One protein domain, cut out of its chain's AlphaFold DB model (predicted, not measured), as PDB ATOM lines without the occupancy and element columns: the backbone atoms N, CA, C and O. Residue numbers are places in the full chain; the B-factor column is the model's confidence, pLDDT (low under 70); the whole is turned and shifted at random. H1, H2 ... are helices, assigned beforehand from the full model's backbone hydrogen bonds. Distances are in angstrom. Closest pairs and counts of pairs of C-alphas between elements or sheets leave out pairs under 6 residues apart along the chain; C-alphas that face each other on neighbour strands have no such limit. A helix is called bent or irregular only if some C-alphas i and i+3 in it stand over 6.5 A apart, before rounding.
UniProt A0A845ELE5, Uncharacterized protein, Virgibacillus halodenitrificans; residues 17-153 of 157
ATOM      1  N   SER A  17      32.014  26.935  16.111       89.94
ATOM      2  CA  SER A  17      30.963  25.938  15.862       89.94
ATOM      3  C   SER A  17      30.414  26.026  14.436       89.94
ATOM      4  O   SER A  17      30.282  25.004  13.758       89.94
ATOM      5  N   GLN A  18      30.182  27.239  13.931       91.12
ATOM      6  CA  GLN A  18      29.786  27.467  12.539       91.12
ATOM      7  C   GLN A  18      30.878  26.995  11.575       91.12
ATOM      8  O   GLN A  18      30.590  26.289  10.606       91.12
ATOM      9  N   LEU A  19      32.141  27.313  11.870       91.69
ATOM     10  CA  LEU A  19      33.285  26.863  11.083       91.69
ATOM     11  C   LEU A  19      33.369  25.329  11.039       91.69
ATOM     12  O   LEU A  19      33.545  24.749   9.967       91.69
ATOM     13  N   MET A  20      33.198  24.665  12.185       91.19
ATOM     14  CA  MET A  20      33.136  23.205  12.280       91.19
ATOM     15  C   MET A  20      32.031  22.632  11.389       91.19
ATOM     16  O   MET A  20      32.292  21.704  10.622       91.19
ATOM     17  N   GLY A  21      30.827  23.208  11.441       91.69
ATOM     18  CA  GLY A  21      29.689  22.786  10.627       91.69
ATOM     19  C   GLY A  21      29.949  22.925   9.126       91.69
ATOM     20  O   GLY A  21      29.778  21.962   8.378       91.69
ATOM     21  N   VAL A  22      30.432  24.088   8.682       91.88
ATOM     22  CA  VAL A  22      30.738  24.354   7.263       91.88
ATOM     23  C   VAL A  22      31.801  23.391   6.734       91.88
ATOM     24  O   VAL A  22      31.644  22.812   5.656       91.88
ATOM     25  N   LEU A  23      32.882  23.183   7.490       92.00
ATOM     26  CA  LEU A  23      33.965  22.295   7.072       92.00
ATOM     27  C   LEU A  23      33.520  20.830   7.066       92.00
ATOM     28  O   LEU A  23      33.853  20.107   6.126       92.00
ATOM     29  N   TYR A  24      32.715  20.408   8.042       93.06
ATOM     30  CA  TYR A  24      32.164  19.056   8.053       93.06
ATOM     31  C   TYR A  24      31.254  18.805   6.848       93.06
ATOM     32  O   TYR A  24      31.388  17.775   6.193       93.06
ATOM     33  N   GLN A  25      30.396  19.759   6.476       92.56
ATOM     34  CA  GLN A  25      29.569  19.638   5.269       92.56
ATOM     35  C   GLN A  25      30.411  19.552   3.988       92.56
ATOM     36  O   GLN A  25      30.072  18.803   3.068       92.56
ATOM     37  N   LYS A  26      31.533  20.281   3.936       92.19
ATOM     38  CA  LYS A  26      32.455  20.285   2.791       92.19
ATOM     39  C   LYS A  26      33.213  18.967   2.640       92.19
ATOM     40  O   LYS A  26      33.329  18.464   1.526       92.19
ATOM     41  N   TYR A  27      33.764  18.432   3.728       92.75
ATOM     42  CA  TYR A  27      34.657  17.269   3.666       92.75
ATOM     43  C   TYR A  27      33.963  15.942   3.958       92.75
ATOM     44  O   TYR A  27      34.452  14.909   3.511       92.75
ATOM     45  N   LYS A  28      32.845  15.964   4.694       94.06
ATOM     46  CA  LYS A  28      32.105  14.782   5.169       94.06
ATOM     47  C   LYS A  28      32.987  13.766   5.904       94.06
ATOM     48  O   LYS A  28      32.698  12.575   5.916       94.06
ATOM     49  N   ASP A  29      34.061  14.258   6.517       96.06
ATOM     50  CA  ASP A  29      35.068  13.470   7.219       96.06
ATOM     51  C   ASP A  29      35.537  14.242   8.454       96.06
ATOM     52  O   ASP A  29      35.978  15.395   8.368       96.06
ATOM     53  N   GLU A  30      35.418  13.612   9.620       93.56
ATOM     54  CA  GLU A  30      35.724  14.238  10.904       93.56
ATOM     55  C   GLU A  30      37.223  14.520  11.073       93.56
ATOM     56  O   GLU A  30      37.605  15.582  11.571       93.56
ATOM     57  N   MET A  31      38.091  13.608  10.628       94.44
ATOM     58  CA  MET A  31      39.539  13.734  10.785       94.44
ATOM     59  C   MET A  31      40.089  14.862   9.910       94.44
ATOM     60  O   MET A  31      40.875  15.693  10.379       94.44
ATOM     61  N   ILE A  32      39.649  14.930   8.652       94.50
ATOM     62  CA  ILE A  32      39.985  16.015   7.729       94.50
ATOM     63  C   ILE A  32      39.462  17.334   8.295       94.50
ATOM     64  O   ILE A  32      40.217  18.304   8.358       94.50
ATOM     65  N   THR A  33      38.217  17.366   8.771       93.88
ATOM     66  CA  THR A  33      37.609  18.564   9.366       93.88
ATOM     67  C   THR A  33      38.421  19.072  10.558       93.88
ATOM     68  O   THR A  33      38.833  20.232  10.566       93.88
ATOM     69  N   LYS A  34      38.761  18.198  11.516       95.00
ATOM     70  CA  LYS A  34      39.596  18.542  12.680       95.00
ATOM     71  C   LYS A  34      40.964  19.079  12.272       95.00
ATOM     72  O   LYS A  34      41.411  20.090  12.814       95.00
ATOM     73  N   LYS A  35      41.612  18.453  11.284       94.81
ATOM     74  CA  LYS A  35      42.901  18.923  10.755       94.81
ATOM     75  C   LYS A  35      42.792  20.334  10.168       94.81
ATOM     76  O   LYS A  35      43.686  21.145  10.391       94.81
ATOM     77  N   ARG A  36      41.700  20.642   9.462       93.81
ATOM     78  CA  ARG A  36      41.463  21.976   8.889       93.81
ATOM     79  C   ARG A  36      41.183  23.027   9.946       93.81
ATOM     80  O   ARG A  36      41.783  24.092   9.888       93.81
ATOM     81  N   ILE A  37      40.356  22.720  10.938       94.81
ATOM     82  CA  ILE A  37      40.091  23.643  12.050       94.81
ATOM     83  C   ILE A  37      41.391  23.978  12.777       94.81
ATOM     84  O   ILE A  37      41.690  25.148  12.986       94.81
ATOM     85  N   LYS A  38      42.218  22.966  13.069       96.19
ATOM     86  CA  LYS A  38      43.545  23.150  13.662       96.19
ATOM     87  C   LYS A  38      44.409  24.131  12.859       96.19
ATOM     88  O   LYS A  38      44.992  25.045  13.434       96.19
ATOM     89  N   GLU A  39      44.495  23.947  11.540       95.06
ATOM     90  CA  GLU A  39      45.245  24.841  10.644       95.06
ATOM     91  C   GLU A  39      44.708  26.283  10.699       95.06
ATOM     92  O   GLU A  39      45.495  27.227  10.777       95.06
ATOM     93  N   ILE A  40      43.383  26.455  10.733       93.50
ATOM     94  CA  ILE A  40      42.728  27.767  10.820       93.50
ATOM     95  C   ILE A  40      43.005  28.438  12.168       93.50
ATOM     96  O   ILE A  40      43.408  29.600  12.185       93.50
ATOM     97  N   CYS A  41      42.880  27.720  13.290       94.25
ATOM     98  CA  CYS A  41      43.167  28.251  14.629       94.25
ATOM     99  C   CYS A  41      44.590  28.823  14.743       94.25
ATOM    100  O   CYS A  41      44.802  29.816  15.434       94.25
ATOM    101  N   LEU A  42      45.569  28.234  14.049       94.81
ATOM    102  CA  LEU A  42      46.950  28.731  14.049       94.81
ATOM    103  C   LEU A  42      47.141  29.985  13.180       94.81
ATOM    104  O   LEU A  42      47.992  30.830  13.477       94.81
ATOM    105  N   GLN A  43      46.360  30.122  12.109       93.38
ATOM    106  CA  GLN A  43      46.532  31.176  11.107       93.38
ATOM    107  C   GLN A  43      45.638  32.398  11.345       93.38
ATOM    108  O   GLN A  43      46.022  33.502  10.962       93.38
ATOM    109  N   THR A  44      44.493  32.229  12.009       91.44
ATOM    110  CA  THR A  44      43.498  33.291  12.210       91.44
ATOM    111  C   THR A  44      44.041  34.480  13.005       91.44
ATOM    112  O   THR A  44      44.817  34.335  13.960       91.44
ATOM    113  N   ASN A  45      43.601  35.678  12.627       91.50
ATOM    114  CA  ASN A  45      43.833  36.907  13.384       91.50
ATOM    115  C   ASN A  45      42.612  37.328  14.213       91.50
ATOM    116  O   ASN A  45      42.711  38.311  14.943       91.50
ATOM    117  N   SER A  46      41.501  36.589  14.127       93.81
ATOM    118  CA  SER A  46      40.299  36.827  14.926       93.81
ATOM    119  C   SER A  46      40.594  36.544  16.407       93.81
ATOM    120  O   SER A  46      40.957  35.411  16.747       93.81
ATOM    121  N   PRO A  47      40.482  37.546  17.301       94.38
ATOM    122  CA  PRO A  47      40.710  37.357  18.732       94.38
ATOM    123  C   PRO A  47      39.793  36.285  19.327       94.38
ATOM    124  O   PRO A  47      40.237  35.480  20.144       94.38
ATOM    125  N   GLU A  48      38.542  36.233  18.883       94.25
ATOM    126  CA  GLU A  48      37.531  35.271  19.310       94.25
ATOM    127  C   GLU A  48      37.910  33.844  18.898       94.25
ATOM    128  O   GLU A  48      37.971  32.963  19.757       94.25
ATOM    129  N   LEU A  49      38.273  33.620  17.627       94.88
ATOM    130  CA  LEU A  49      38.699  32.293  17.162       94.88
ATOM    131  C   LEU A  49      40.009  31.834  17.799       94.88
ATOM    132  O   LEU A  49      40.222  30.633  17.963       94.88
ATOM    133  N   GLN A  50      40.892  32.758  18.178       96.69
ATOM    134  CA  GLN A  50      42.088  32.412  18.939       96.69
ATOM    135  C   GLN A  50      41.735  31.881  20.336       96.69
ATOM    136  O   GLN A  50      42.355  30.915  20.780       96.69
ATOM    137  N   LYS A  51      40.732  32.462  21.010       97.75
ATOM    138  CA  LYS A  51      40.260  32.011  22.329       97.75
ATOM    139  C   LYS A  51      39.636  30.621  22.249       97.75
ATOM    140  O   LYS A  51      40.162  29.675  22.833       97.75
ATOM    141  N   THR A  52      38.589  30.462  21.443       96.94
ATOM    142  CA  THR A  52      37.907  29.167  21.274       96.94
ATOM    143  C   THR A  52      38.810  28.124  20.616       96.94
ATOM    144  O   THR A  52      38.686  26.930  20.873       96.94
ATOM    145  N   GLY A  53      39.763  28.563  19.791       97.69
ATOM    146  CA  GLY A  53      40.793  27.713  19.209       97.69
ATOM    147  C   GLY A  53      41.695  27.074  20.262       97.69
ATOM    148  O   GLY A  53      42.026  25.901  20.125       97.69
ATOM    149  N   MET A  54      42.052  27.783  21.341       98.56
ATOM    150  CA  MET A  54      42.822  27.180  22.437       98.56
ATOM    151  C   MET A  54      42.049  26.035  23.106       98.56
ATOM    152  O   MET A  54      42.621  24.961  23.306       98.56
ATOM    153  N   GLU A  55      40.748  26.213  23.355       97.81
ATOM    154  CA  GLU A  55      39.890  25.144  23.887       97.81
ATOM    155  C   GLU A  55      39.826  23.952  22.932       97.81
ATOM    156  O   GLU A  55      40.070  22.811  23.322       97.81
ATOM    157  N   PHE A  56      39.575  24.209  21.647       98.00
ATOM    158  CA  PHE A  56      39.506  23.162  20.635       98.00
ATOM    159  C   PHE A  56      40.791  22.339  20.561       98.00
ATOM    160  O   PHE A  56      40.737  21.105  20.535       98.00
ATOM    161  N   LEU A  57      41.948  23.005  20.531       98.56
ATOM    162  CA  LEU A  57      43.244  22.339  20.469       98.56
ATOM    163  C   LEU A  57      43.493  21.505  21.731       98.56
ATOM    164  O   LEU A  57      43.948  20.366  21.622       98.56
ATOM    165  N   TYR A  58      43.143  22.028  22.911       98.19
ATOM    166  CA  TYR A  58      43.256  21.304  24.176       98.19
ATOM    167  C   TYR A  58      42.383  20.039  24.199       98.19
ATOM    168  O   TYR A  58      42.894  18.941  24.454       98.19
ATOM    169  N   MET A  59      41.097  20.187  23.877       96.38
ATOM    170  CA  MET A  59      40.098  19.114  23.925       96.38
ATOM    171  C   MET A  59      40.347  18.015  22.888       96.38
ATOM    172  O   MET A  59      40.011  16.858  23.126       96.38
ATOM    173  N   ASN A  60      40.980  18.345  21.758       96.81
ATOM    174  CA  ASN A  60      41.293  17.384  20.693       96.81
ATOM    175  C   ASN A  60      42.722  16.826  20.751       96.81
ATOM    176  O   ASN A  60      43.123  16.070  19.867       96.81
ATOM    177  N   GLY A  61      43.507  17.169  21.770       96.69
ATOM    178  CA  GLY A  61      44.834  16.590  21.948       96.69
ATOM    179  C   GLY A  61      45.967  17.255  21.162       96.69
ATOM    180  O   GLY A  61      47.084  16.735  21.142       96.69
ATOM    181  N   PHE A  62      45.723  18.405  20.532       98.12
ATOM    182  CA  PHE A  62      46.695  19.144  19.718       98.12
ATOM    183  C   PHE A  62      47.583  20.051  20.582       98.12
ATOM    184  O   PHE A  62      47.570  21.274  20.458       98.12
ATOM    185  N   TYR A  63      48.335  19.459  21.512       98.00
ATOM    186  CA  TYR A  63      49.064  20.219  22.537       98.00
ATOM    187  C   TYR A  63      50.222  21.051  21.983       98.00
ATOM    188  O   TYR A  63      50.451  22.153  22.470       98.00
ATOM    189  N   THR A  64      50.922  20.565  20.959       97.94
ATOM    190  CA  THR A  64      52.009  21.314  20.308       97.94
ATOM    191  C   THR A  64      51.472  22.564  19.606       97.94
ATOM    192  O   THR A  64      52.031  23.658  19.699       97.94
ATOM    193  N   GLU A  65      50.342  22.427  18.917       98.56
ATOM    194  CA  GLU A  65      49.646  23.545  18.292       98.56
ATOM    195  C   GLU A  65      49.052  24.496  19.336       98.56
ATOM    196  O   GLU A  65      49.112  25.712  19.154       98.56
ATOM    197  N   LEU A  66      48.545  23.969  20.455       98.69
ATOM    198  CA  LEU A  66      48.081  24.783  21.575       98.69
ATOM    199  C   LEU A  66      49.209  25.652  22.142       98.69
ATOM    200  O   LEU A  66      49.000  26.843  22.336       98.69
ATOM    201  N   GLU A  67      50.410  25.107  22.350       98.50
ATOM    202  CA  GLU A  67      51.574  25.895  22.785       98.50
ATOM    203  C   GLU A  67      51.885  27.036  21.815       98.50
ATOM    204  O   GLU A  67      52.121  28.170  22.233       98.50
ATOM    205  N   THR A  68      51.808  26.758  20.514       98.38
ATOM    206  CA  THR A  68      52.007  27.774  19.473       98.38
ATOM    207  C   THR A  68      50.957  28.886  19.579       98.38
ATOM    208  O   THR A  68      51.293  30.073  19.524       98.38
ATOM    209  N   LEU A  69      49.685  28.527  19.777       98.44
ATOM    210  CA  LEU A  69      48.597  29.496  19.899       98.44
ATOM    211  C   LEU A  69      48.660  30.286  21.217       98.44
ATOM    212  O   LEU A  69      48.387  31.488  21.211       98.44
ATOM    213  N   ILE A  70      49.080  29.664  22.321       98.75
ATOM    214  CA  ILE A  70      49.327  30.333  23.609       98.75
ATOM    215  C   ILE A  70      50.391  31.420  23.442       98.75
ATOM    216  O   ILE A  70      50.164  32.561  23.839       98.75
ATOM    217  N   LEU A  71      51.526  31.101  22.809       98.44
ATOM    218  CA  LEU A  71      52.603  32.071  22.576       98.44
ATOM    219  C   LEU A  71      52.123  33.270  21.752       98.44
ATOM    220  O   LEU A  71      52.419  34.415  22.099       98.44
ATOM    221  N   LYS A  72      51.324  33.020  20.708       97.94
ATOM    222  CA  LYS A  72      50.693  34.079  19.908       97.94
ATOM    223  C   LYS A  72      49.783  34.968  20.765       97.94
ATOM    224  O   LYS A  72      49.854  36.191  20.674       97.94
ATOM    225  N   ASN A  73      48.950  34.372  21.619       98.50
ATOM    226  CA  ASN A  73      47.987  35.110  22.438       98.50
ATOM    227  C   ASN A  73      48.636  35.877  23.598       98.50
ATOM    228  O   ASN A  73      48.122  36.931  23.965       98.50
ATOM    229  N   HIS A  74      49.780  35.433  24.129       98.31
ATOM    230  CA  HIS A  74      50.565  36.207  25.105       98.31
ATOM    231  C   HIS A  74      51.030  37.557  24.559       98.31
ATOM    232  O   HIS A  74      51.097  38.538  25.299       98.31
ATOM    233  N   GLN A  75      51.300  37.621  23.256       97.12
ATOM    234  CA  GLN A  75      51.718  38.835  22.551       97.12
ATOM    235  C   GLN A  75      50.533  39.656  22.016       97.12
ATOM    236  O   GLN A  75      50.732  40.690  21.379       97.12
ATOM    237  N   SER A  76      49.296  39.215  22.261       96.62
ATOM    238  CA  SER A  76      48.095  39.886  21.769       96.62
ATOM    239  C   SER A  76      47.908  41.259  22.417       96.62
ATOM    240  O   SER A  76      48.111  41.432  23.623       96.62
ATOM    241  N   SER A  77      47.439  42.234  21.638       96.56
ATOM    242  CA  SER A  77      46.997  43.537  22.152       96.56
ATOM    243  C   SER A  77      45.759  43.408  23.050       96.56
ATOM    244  O   SER A  77      45.573  44.208  23.972       96.56
ATOM    245  N   TYR A  78      44.961  42.352  22.869       96.81
ATOM    246  CA  TYR A  78      43.739  42.104  23.626       96.81
ATOM    247  C   TYR A  78      44.033  41.482  24.993       96.81
ATOM    248  O   TYR A  78      44.556  40.374  25.119       96.81
ATOM    249  N   THR A  79      43.637  42.188  26.053       97.25
ATOM    250  CA  THR A  79      43.817  41.723  27.437       97.25
ATOM    251  C   THR A  79      43.079  40.413  27.725       97.25
ATOM    252  O   THR A  79      43.583  39.611  28.507       97.25
ATOM    253  N   SER A  80      41.913  40.180  27.109       97.69
ATOM    254  CA  SER A  80      41.173  38.912  27.241       97.69
ATOM    255  C   SER A  80      42.007  37.742  26.699       97.69
ATOM    256  O   SER A  80      42.314  36.821  27.453       97.69
ATOM    257  N   ASN A  81      42.518  37.838  25.469       98.31
ATOM    258  CA  ASN A  81      43.378  36.823  24.852       98.31
ATOM    259  C   ASN A  81      44.623  36.484  25.681       98.31
ATOM    260  O   ASN A  81      44.928  35.307  25.871       98.31
ATOM    261  N   ARG A  82      45.303  37.491  26.246       98.50
ATOM    262  CA  ARG A  82      46.448  37.250  27.146       98.50
ATOM    263  C   ARG A  82      46.053  36.449  28.391       98.50
ATOM    264  O   ARG A  82      46.814  35.602  28.846       98.50
ATOM    265  N   LYS A  83      44.860  36.681  28.948       98.56
ATOM    266  CA  LYS A  83      44.367  35.913  30.105       98.56
ATOM    267  C   LYS A  83      43.986  34.485  29.728       98.56
ATOM    268  O   LYS A  83      44.310  33.573  30.481       98.56
ATOM    269  N   TRP A  84      43.366  34.282  28.567       98.62
ATOM    270  CA  TRP A  84      43.131  32.939  28.033       98.62
ATOM    271  C   TRP A  84      44.451  32.177  27.856       98.62
ATOM    272  O   TRP A  84      44.572  31.049  28.328       98.62
ATOM    273  N   ALA A  85      45.472  32.819  27.275       98.62
ATOM    274  CA  ALA A  85      46.805  32.233  27.129       98.62
ATOM    275  C   ALA A  85      47.400  31.793  28.475       98.62
ATOM    276  O   ALA A  85      47.928  30.688  28.573       98.62
ATOM    277  N   LEU A  86      47.268  32.614  29.525       98.44
ATOM    278  CA  LEU A  86      47.708  32.261  30.879       98.44
ATOM    279  C   LEU A  86      46.974  31.033  31.430       98.44
ATOM    280  O   LEU A  86      47.620  30.130  31.957       98.44
ATOM    281  N   VAL A  87      45.646  30.968  31.291       98.56
ATOM    282  CA  VAL A  87      44.863  29.819  31.775       98.56
ATOM    283  C   VAL A  87      45.279  28.536  31.057       98.56
ATOM    284  O   VAL A  87      45.599  27.554  31.723       98.56
ATOM    285  N   TYR A  88      45.362  28.535  29.722       98.62
ATOM    286  CA  TYR A  88      45.778  27.335  28.985       98.62
ATOM    287  C   TYR A  88      47.247  26.974  29.194       98.62
ATOM    288  O   TYR A  88      47.579  25.787  29.196       98.62
ATOM    289  N   GLN A  89      48.118  27.955  29.437       98.69
ATOM    290  CA  GLN A  89      49.485  27.683  29.868       98.69
ATOM    291  C   GLN A  89      49.487  26.910  31.193       98.69
ATOM    292  O   GLN A  89      50.127  25.865  31.282       98.69
ATOM    293  N   TYR A  90      48.733  27.359  32.199       98.56
ATOM    294  CA  TYR A  90      48.641  26.659  33.485       98.56
ATOM    295  C   TYR A  90      48.017  25.268  33.342       98.56
ATOM    296  O   TYR A  90      48.477  24.316  33.976       98.56
ATOM    297  N   THR A  91      47.027  25.115  32.462       98.12
ATOM    298  CA  THR A  91      46.442  23.812  32.121       98.12
ATOM    299  C   THR A  91      47.487  22.860  31.524       98.12
ATOM    300  O   THR A  91      47.535  21.684  31.900       98.12
ATOM    301  N   LEU A  92      48.364  23.342  30.637       98.19
ATOM    302  CA  LEU A  92      49.462  22.543  30.085       98.19
ATOM    303  C   LEU A  92      50.546  22.228  31.119       98.19
ATOM    304  O   LEU A  92      50.979  21.077  31.187       98.19
ATOM    305  N   GLU A  93      50.948  23.199  31.941       98.12
ATOM    306  CA  GLU A  93      51.917  22.998  33.029       98.12
ATOM    307  C   GLU A  93      51.435  21.911  33.998       98.12
ATOM    308  O   GLU A  93      52.191  20.991  34.329       98.12
ATOM    309  N   ARG A  94      50.151  21.956  34.385       97.06
ATOM    310  CA  ARG A  94      49.495  20.915  35.187       97.06
ATOM    311  C   ARG A  94      49.580  19.560  34.491       97.06
ATOM    312  O   ARG A  94      50.048  18.584  35.072       97.06
ATOM    313  N   ARG A  95      49.136  19.491  33.233       95.56
ATOM    314  CA  ARG A  95      49.064  18.243  32.461       95.56
ATOM    315  C   ARG A  95      50.431  17.588  32.271       95.56
ATOM    316  O   ARG A  95      50.539  16.366  32.336       95.56
ATOM    317  N   LYS A  96      51.470  18.397  32.064       96.38
ATOM    318  CA  LYS A  96      52.866  17.961  31.941       96.38
ATOM    319  C   LYS A  96      53.545  17.725  33.296       96.38
ATOM    320  O   LYS A  96      54.703  17.322  33.311       96.38
ATOM    321  N   LYS A  97      52.846  17.964  34.415       95.75
ATOM    322  CA  LYS A  97      53.378  17.913  35.789       95.75
ATOM    323  C   LYS A  97      54.632  18.781  35.973       95.75
ATOM    324  O   LYS A  97      55.532  18.421  36.725       95.75
ATOM    325  N   GLN A  98      54.694  19.908  35.267       96.62
ATOM    326  CA  GLN A  98      55.829  20.836  35.302       96.62
ATOM    327  C   GLN A  98      55.797  21.742  36.533       96.62
ATOM    328  O   GLN A  98      56.850  22.092  37.055       96.62
ATOM    329  N   THR A  99      54.598  22.082  37.006       96.81
ATOM    330  CA  THR A  99      54.400  22.999  38.133       96.81
ATOM    331  C   THR A  99      53.536  22.324  39.202       96.81
ATOM    332  O   THR A  99      52.504  21.735  38.860       96.81
ATOM    333  N   PRO A 100      53.909  22.389  40.496       96.81
ATOM    334  CA  PRO A 100      53.108  21.825  41.577       96.81
ATOM    335  C   PRO A 100      51.684  22.410  41.619       96.81
ATOM    336  O   PRO A 100      51.524  23.628  41.501       96.81
ATOM    337  N   PRO A 101      50.637  21.603  41.885       96.31
ATOM    338  CA  PRO A 101      49.260  22.098  41.860       96.31
ATOM    339  C   PRO A 101      48.984  23.266  42.819       96.31
ATOM    340  O   PRO A 101      48.243  24.184  42.476       96.31
ATOM    341  N   ARG A 102      49.619  23.286  44.003       95.94
ATOM    342  CA  ARG A 102      49.496  24.406  44.962       95.94
ATOM    343  C   ARG A 102      50.035  25.721  44.406       95.94
ATOM    344  O   ARG A 102      49.464  26.775  44.668       95.94
ATOM    345  N   GLU A 103      51.122  25.663  43.647       97.81
ATOM    346  CA  GLU A 103      51.711  26.849  43.030       97.81
ATOM    347  C   GLU A 103      50.816  27.371  41.900       97.81
ATOM    348  O   GLU A 103      50.535  28.568  41.841       97.81
ATOM    349  N   LEU A 104      50.280  26.471  41.069       97.69
ATOM    350  CA  LEU A 104      49.300  26.829  40.041       97.69
ATOM    351  C   LEU A 104      48.036  27.453  40.643       97.69
ATOM    352  O   LEU A 104      47.570  28.463  40.125       97.69
ATOM    353  N   LEU A 105      47.521  26.930  41.765       95.81
ATOM    354  CA  LEU A 105      46.400  27.544  42.491       95.81
ATOM    355  C   LEU A 105      46.722  28.975  42.940       95.81
ATOM    356  O   LEU A 105      45.900  29.874  42.771       95.81
ATOM    357  N   GLY A 106      47.927  29.196  43.475       96.38
ATOM    358  CA  GLY A 106      48.395  30.529  43.851       96.38
ATOM    359  C   GLY A 106      48.388  31.495  42.667       96.38
ATOM    360  O   GLY A 106      47.845  32.592  42.780       96.38
ATOM    361  N   ARG A 107      48.917  31.070  41.513       97.19
ATOM    362  CA  ARG A 107      48.935  31.868  40.273       97.19
ATOM    363  C   ARG A 107      47.524  32.143  39.738       97.19
ATOM    364  O   ARG A 107      47.226  33.259  39.317       97.19
ATOM    365  N   LEU A 108      46.637  31.152  39.809       95.44
ATOM    366  CA  LEU A 108      45.261  31.233  39.318       95.44
ATOM    367  C   LEU A 108      44.433  32.307  40.047       95.44
ATOM    368  O   LEU A 108      43.586  32.949  39.429       95.44
ATOM    369  N   ASN A 109      44.719  32.570  41.327       92.38
ATOM    370  CA  ASN A 109      44.038  33.600  42.125       92.38
ATOM    371  C   ASN A 109      44.253  35.036  41.615       92.38
ATOM    372  O   ASN A 109      43.481  35.937  41.960       92.38
ATOM    373  N   PHE A 110      45.286  35.264  40.801       94.81
ATOM    374  CA  PHE A 110      45.573  36.571  40.207       94.81
ATOM    375  C   PHE A 110      44.837  36.802  38.882       94.81
ATOM    376  O   PHE A 110      44.815  37.926  38.378       94.81
ATOM    377  N   ILE A 111      44.184  35.776  38.326       95.50
ATOM    378  CA  ILE A 111      43.391  35.921  37.109       95.50
ATOM    379  C   ILE A 111      42.032  36.528  37.472       95.50
ATOM    380  O   ILE A 111      41.176  35.890  38.079       95.50
ATOM    381  N   ARG A 112      41.835  37.793  37.090       93.38
ATOM    382  CA  ARG A 112      40.562  38.516  37.234       93.38
ATOM    383  C   ARG A 112      39.946  38.753  35.867       93.38
ATOM    384  O   ARG A 112      40.589  39.355  35.004       93.38
ATOM    385  N   THR A 113      38.707  38.333  35.657       94.50
ATOM    386  CA  THR A 113      37.980  38.536  34.400       94.50
ATOM    387  C   THR A 113      36.499  38.798  34.656       94.50
ATOM    388  O   THR A 113      36.001  38.482  35.730       94.50
ATOM    389  N   LYS A 114      35.838  39.426  33.682       93.06
ATOM    390  CA  LYS A 114      34.376  39.572  33.613       93.06
ATOM    391  C   LYS A 114      33.767  38.727  32.486       93.06
ATOM    392  O   LYS A 114      32.567  38.768  32.293       93.06
ATOM    393  N   GLU A 115      34.613  38.040  31.719       94.38
ATOM    394  CA  GLU A 115      34.210  37.140  30.638       94.38
ATOM    395  C   GLU A 115      33.726  35.822  31.268       94.38
ATOM    396  O   GLU A 115      34.540  35.166  31.942       94.38
ATOM    397  N   PRO A 116      32.438  35.460  31.127       92.62
ATOM    398  CA  PRO A 116      31.866  34.262  31.747       92.62
ATOM    399  C   PRO A 116      32.609  32.980  31.356       92.62
ATOM    400  O   PRO A 116      32.959  32.168  32.212       92.62
ATOM    401  N   GLU A 117      32.974  32.848  30.084       92.88
ATOM    402  CA  GLU A 117      33.670  31.689  29.526       92.88
ATOM    403  C   GLU A 117      35.036  31.496  30.190       92.88
ATOM    404  O   GLU A 117      35.379  30.408  30.655       92.88
ATOM    405  N   LEU A 118      35.810  32.578  30.311       95.88
ATOM    406  CA  LEU A 118      37.109  32.528  30.975       95.88
ATOM    407  C   LEU A 118      36.965  32.271  32.480       95.88
ATOM    408  O   LEU A 118      37.810  31.596  33.067       95.88
ATOM    409  N   THR A 119      35.905  32.789  33.107       94.56
ATOM    410  CA  THR A 119      35.592  32.500  34.513       94.56
ATOM    411  C   THR A 119      35.351  31.007  34.699       94.56
ATOM    412  O   THR A 119      35.963  30.392  35.571       94.56
ATOM    413  N   CYS A 120      34.561  30.395  33.817       92.50
ATOM    414  CA  CYS A 120      34.321  28.959  33.825       92.50
ATOM    415  C   CYS A 120      35.618  28.151  33.658       92.50
ATOM    416  O   CYS A 120      35.861  27.215  34.419       92.50
ATOM    417  N   LEU A 121      36.488  28.526  32.715       95.44
ATOM    418  CA  LEU A 121      37.776  27.850  32.512       95.44
ATOM    419  C   LEU A 121      38.693  27.949  33.739       95.44
ATOM    420  O   LEU A 121      39.349  26.974  34.109       95.44
ATOM    421  N   VAL A 122      38.724  29.113  34.393       95.94
ATOM    422  CA  VAL A 122      39.469  29.317  35.642       95.94
ATOM    423  C   VAL A 122      38.936  28.403  36.744       95.94
ATOM    424  O   VAL A 122      39.728  27.741  37.418       95.94
ATOM    425  N   GLU A 123      37.619  28.329  36.930       92.56
ATOM    426  CA  GLU A 123      37.029  27.449  37.940       92.56
ATOM    427  C   GLU A 123      37.277  25.971  37.627       92.56
ATOM    428  O   GLU A 123      37.679  25.218  38.514       92.56
ATOM    429  N   LEU A 124      37.138  25.557  36.366       92.69
ATOM    430  CA  LEU A 124      37.416  24.185  35.954       92.69
ATOM    431  C   LEU A 124      38.873  23.804  36.246       92.69
ATOM    432  O   LEU A 124      39.139  22.757  36.836       92.69
ATOM    433  N   LEU A 125      39.832  24.673  35.914       95.50
ATOM    434  CA  LEU A 125      41.231  24.435  36.254       95.50
ATOM    435  C   LEU A 125      41.420  24.336  37.775       95.50
ATOM    436  O   LEU A 125      42.070  23.402  38.246       95.50
ATOM    437  N   ARG A 126      40.801  25.227  38.559       94.88
ATOM    438  CA  ARG A 126      40.871  25.204  40.031       94.88
ATOM    439  C   ARG A 126      40.413  23.867  40.610       94.88
ATOM    440  O   ARG A 126      41.090  23.306  41.469       94.88
ATOM    441  N   VAL A 127      39.306  23.332  40.112       91.94
ATOM    442  CA  VAL A 127      38.764  22.022  40.509       91.94
ATOM    443  C   VAL A 127      39.746  20.916  40.217       91.94
ATOM    444  O   VAL A 127      40.027  20.095  41.086       91.94
ATOM    445  N   THR A 128      40.304  20.906  39.007       92.44
ATOM    446  CA  THR A 128      41.255  19.866  38.623       92.44
ATOM    447  C   THR A 128      42.528  19.916  39.472       92.44
ATOM    448  O   THR A 128      43.087  18.873  39.794       92.44
ATOM    449  N   LEU A 129      42.945  21.104  39.919       94.81
ATOM    450  CA  LEU A 129      44.066  21.270  40.843       94.81
ATOM    451  C   LEU A 129      43.724  20.803  42.267       94.81
ATOM    452  O   LEU A 129      44.553  20.160  42.905       94.81
ATOM    453  N   HIS A 130      42.515  21.075  42.772       92.75
ATOM    454  CA  HIS A 130      42.066  20.521  44.060       92.75
ATOM    455  C   HIS A 130      41.938  18.997  44.018       92.75
ATOM    456  O   HIS A 130      42.308  18.333  44.986       92.75
ATOM    457  N   TYR A 131      41.485  18.442  42.892       90.94
ATOM    458  CA  TYR A 131      41.467  17.002  42.662       90.94
ATOM    459  C   TYR A 131      42.881  16.405  42.723       90.94
ATOM    460  O   TYR A 131      43.097  15.432  43.441       90.94
ATOM    461  N   ASP A 132      43.868  17.028  42.065       91.94
ATOM    462  CA  ASP A 132      45.271  16.582  42.127       91.94
ATOM    463  C   ASP A 132      45.852  16.626  43.549       91.94
ATOM    464  O   ASP A 132      46.734  15.840  43.891       91.94
ATOM    465  N   LEU A 133      45.358  17.546  44.384       92.62
ATOM    466  CA  LEU A 133      45.724  17.671  45.796       92.62
ATOM    467  C   LEU A 133      44.918  16.758  46.725       92.62
ATOM    468  O   LEU A 133      45.172  16.775  47.929       92.62
ATOM    469  N   GLN A 134      43.968  15.984  46.190       90.56
ATOM    470  CA  GLN A 134      43.030  15.152  46.948       90.56
ATOM    471  C   GLN A 134      42.179  15.950  47.955       90.56
ATOM    472  O   GLN A 134      41.684  15.409  48.944       90.56
ATOM    473  N   ASP A 135      41.972  17.245  47.701       85.31
ATOM    474  CA  ASP A 135      41.135  18.118  48.525       85.31
ATOM    475  C   ASP A 135      39.678  18.082  48.037       85.31
ATOM    476  O   ASP A 135      39.136  19.040  47.479       85.31
ATOM    477  N   TYR A 136      39.034  16.930  48.234       78.56
ATOM    478  CA  TYR A 136      37.665  16.683  47.770       78.56
ATOM    479  C   TYR A 136      36.625  17.583  48.453       78.56
ATOM    480  O   TYR A 136      35.553  17.819  47.896       78.56
ATOM    481  N   SER A 137      36.958  18.148  49.620       76.31
ATOM    482  CA  SER A 137      36.100  19.098  50.337       76.31
ATOM    483  C   SER A 137      35.790  20.345  49.501       76.31
ATOM    484  O   SER A 137      34.687  20.888  49.562       76.31
ATOM    485  N   LYS A 138      36.735  20.769  48.652       75.94
ATOM    486  CA  LYS A 138      36.593  21.932  47.767       75.94
ATOM    487  C   LYS A 138      35.868  21.621  46.461       75.94
ATOM    488  O   LYS A 138      35.357  22.548  45.836       75.94
ATOM    489  N   LEU A 139      35.757  20.350  46.072       74.69
ATOM    490  CA  LEU A 139      35.028  19.953  44.861       74.69
ATOM    491  C   LEU A 139      33.513  20.136  45.015       74.69
ATOM    492  O   LEU A 139      32.846  20.509  44.053       74.69
ATOM    493  N   GLY A 140      32.975  19.947  46.225       69.19
ATOM    494  CA  GLY A 140      31.548  20.155  46.504       69.19
ATOM    495  C   GLY A 140      31.079  21.584  46.210       69.19
ATOM    496  O   GLY A 140      29.999  21.778  45.661       69.19
ATOM    497  N   ASN A 141      31.924  22.584  46.479       70.62
ATOM    498  CA  ASN A 141      31.615  23.987  46.180       70.62
ATOM    499  C   ASN A 141      31.539  24.257  44.674       70.62
ATOM    500  O   ASN A 141      30.739  25.077  44.233       70.62
ATOM    501  N   PHE A 142      32.348  23.565  43.874       69.38
ATOM    502  CA  PHE A 142      32.312  23.734  42.428       69.38
ATOM    503  C   PHE A 142      31.027  23.194  41.806       69.38
ATOM    504  O   PHE A 142      30.462  23.852  40.941       69.38
ATOM    505  N   LEU A 143      30.519  22.056  42.292       68.56
ATOM    506  CA  LEU A 143      29.240  21.500  41.828       68.56
ATOM    507  C   LEU A 143      28.058  22.456  42.070       68.56
ATOM    508  O   LEU A 143      27.057  22.378  41.367       68.56
ATOM    509  N   TYR A 144      28.186  23.374  43.033       75.12
ATOM    510  CA  TYR A 144      27.199  24.419  43.294       75.12
ATOM    511  C   TYR A 144      27.364  25.655  42.389       75.12
ATOM    512  O   TYR A 144      26.374  26.225  41.940       75.12
ATOM    513  N   ILE A 145      28.605  26.067  42.105       73.31
ATOM    514  CA  ILE A 145      28.916  27.283  41.326       73.31
ATOM    515  C   ILE A 145      28.772  27.044  39.815       73.31
ATOM    516  O   ILE A 145      28.329  27.922  39.078       73.31
ATOM    517  N   GLN A 146      29.128  25.849  39.342       74.12
ATOM    518  CA  GLN A 146      29.213  25.528  37.919       74.12
ATOM    519  C   GLN A 146      27.900  25.765  37.139       74.12
ATOM    520  O   GLN A 146      27.971  26.386  36.079       74.12
ATOM    521  N   PRO A 147      26.706  25.366  37.629       74.62
ATOM    522  CA  PRO A 147      25.456  25.631  36.913       74.62
ATOM    523  C   PRO A 147      25.155  27.126  36.742       74.62
ATOM    524  O   PRO A 147      24.583  27.521  35.734       74.62
ATOM    525  N   GLN A 148      25.549  27.962  37.709       76.69
ATOM    526  CA  GLN A 148      25.345  29.412  37.635       76.69
ATOM    527  C   GLN A 148      26.240  30.027  36.558       76.69
ATOM    528  O   GLN A 148      25.753  30.782  35.726       76.69
ATOM    529  N   LEU A 149      27.514  29.629  36.523       76.00
ATOM    530  CA  LEU A 149      28.462  30.105  35.515       76.00
ATOM    531  C   LEU A 149      28.061  29.700  34.098       76.00
ATOM    532  O   LEU A 149      28.201  30.499  33.181       76.00
ATOM    533  N   PHE A 150      27.544  28.484  33.909       77.81
ATOM    534  CA  PHE A 150      27.081  28.053  32.591       77.81
ATOM    535  C   PHE A 150      25.870  28.843  32.095       77.81
ATOM    536  O   PHE A 150      25.799  29.124  30.907       77.81
ATOM    537  N   ASN A 151      24.965  29.263  32.984       77.25
ATOM    538  CA  ASN A 151      23.826  30.102  32.595       77.25
ATOM    539  C   ASN A 151      24.237  31.522  32.168       77.25
ATOM    540  O   ASN A 151      23.454  32.207  31.517       77.25
ATOM    541  N   GLU A 152      25.428  31.979  32.563       78.44
ATOM    542  CA  GLU A 152      25.978  33.281  32.167       78.44
ATOM    543  C   GLU A 152      26.739  33.226  30.834       78.44
ATOM    544  O   GLU A 152      27.056  34.271  30.270       78.44
ATOM    545  N   VAL A 153      27.045  32.028  30.326       76.75
ATOM    546  CA  VAL A 153      27.641  31.855  28.999       76.75
ATOM    547  C   VAL A 153      26.520  31.924  27.964       76.75
ATOM    548  O   VAL A 153      25.643  31.066  27.926       76.75
TER     549      VAL A 153
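Overview. This is residues 17 to 153 of the 157 residues of an uncharacterized protein of Virgibacillus halodenitrificans (UniProt A0A845ELE5). Eight helices wind back and forth in an elongated zigzag, with an up-and-down bundle of H2, H3, H4 and H5 in which each helix runs against the one before it. H5 joins this bundle to a second group, where H6 and H7 pack on H5 and H8 covers H7; H1 crosses H2 at the opposite end of the long axis. The printed part has 137 residues with eight named helices, H1 to H8 in order, and no named strand; the class is all helix. It is compact, with a radius of gyration of the C-alphas of 15.9 A, and spans 48 by 30 by 28 A.

Along the chain. H1, residues 17 to 27, begins at C-alpha 17, (30.963, 25.938, 15.862), and is 15.4 A long. H2 is residues 30 to 43, 20.1 A; H3 is residues 47 to 59, 19.0 A; H4 is residues 63 to 74, 16.3 A. H5, residues 79 to 95, begins at C-alpha 79, (43.817, 41.723, 27.437), and is 24.6 A long. H6 is residues 101 to 108, 10.3 A, and H7 is residues 116 to 132, 24.5 A. H8, residues 136 to 152, is 25.6 A long and ends at C-alpha 152, (25.978, 33.281, 32.167). H8 has a kink of 36 degrees near residue 145 and is irregular, but only just: C-alphas 144 and 147 are 6.7 A apart.

Arrangement. H1 touches H2 at a steep tilt of 53 degrees, opposite ways; their closest C-alphas, of Tyr 24 and Thr 33, are 5.6 A apart. With residues 38 to 42 alone, H2 touches H3, closest at the C-alphas of Cys 41 and Gly 53, 5.2 A, and H4, closest at those of Leu 42 and Leu 69, 6.1 A. H3 and H4 form a helical hairpin at a shallow tilt of 27 degrees, with the C-alphas of Leu 57 and Leu 66 closest at 5.5 A. H5 is the hub, touching H3, H4, H6 and H7. It runs opposite ways to H4 at a shallow tilt of 33 degrees, only just short of steep; the C-alphas of His 74 and Arg 82 are closest, 4.7 A. H5 and H7 run the same way at 19 degrees, a shallow tilt, closest at the C-alphas of Val 87 and Val 122, 6.7 A. H6 and H7 form a hairpin, closest at the C-alphas of Pro 101 and Leu 129, 5.4 A. H7 and H8 are another, at a shallow tilt of 14 degrees, closest at the C-alphas of Pro 116 and Glu 152, 6.0 A. H1 and H8 are apart, and so are H5 and H8. Every O i to N i+4 pair is within hydrogen-bond range in H1, H2, H4, H5, H6 and H7; H3 has 8 of 9 and H8 has 7 of 13.

Size, cuts and confidence. The two C-alphas farthest apart, those of Lys 26 and Ser 137, are 47.7 A apart, while the first and last printed C-alphas, of Ser 17 and Val 153, are 14.8 A apart. The printed part has no cut. No link is long: H6 to H7, with 7 residues, is short, and the other six are tight. The mean pLDDT of the printed part is 92.7; residue 140 and residues 142 to 143 are under 70, and H8 has a mean of 75.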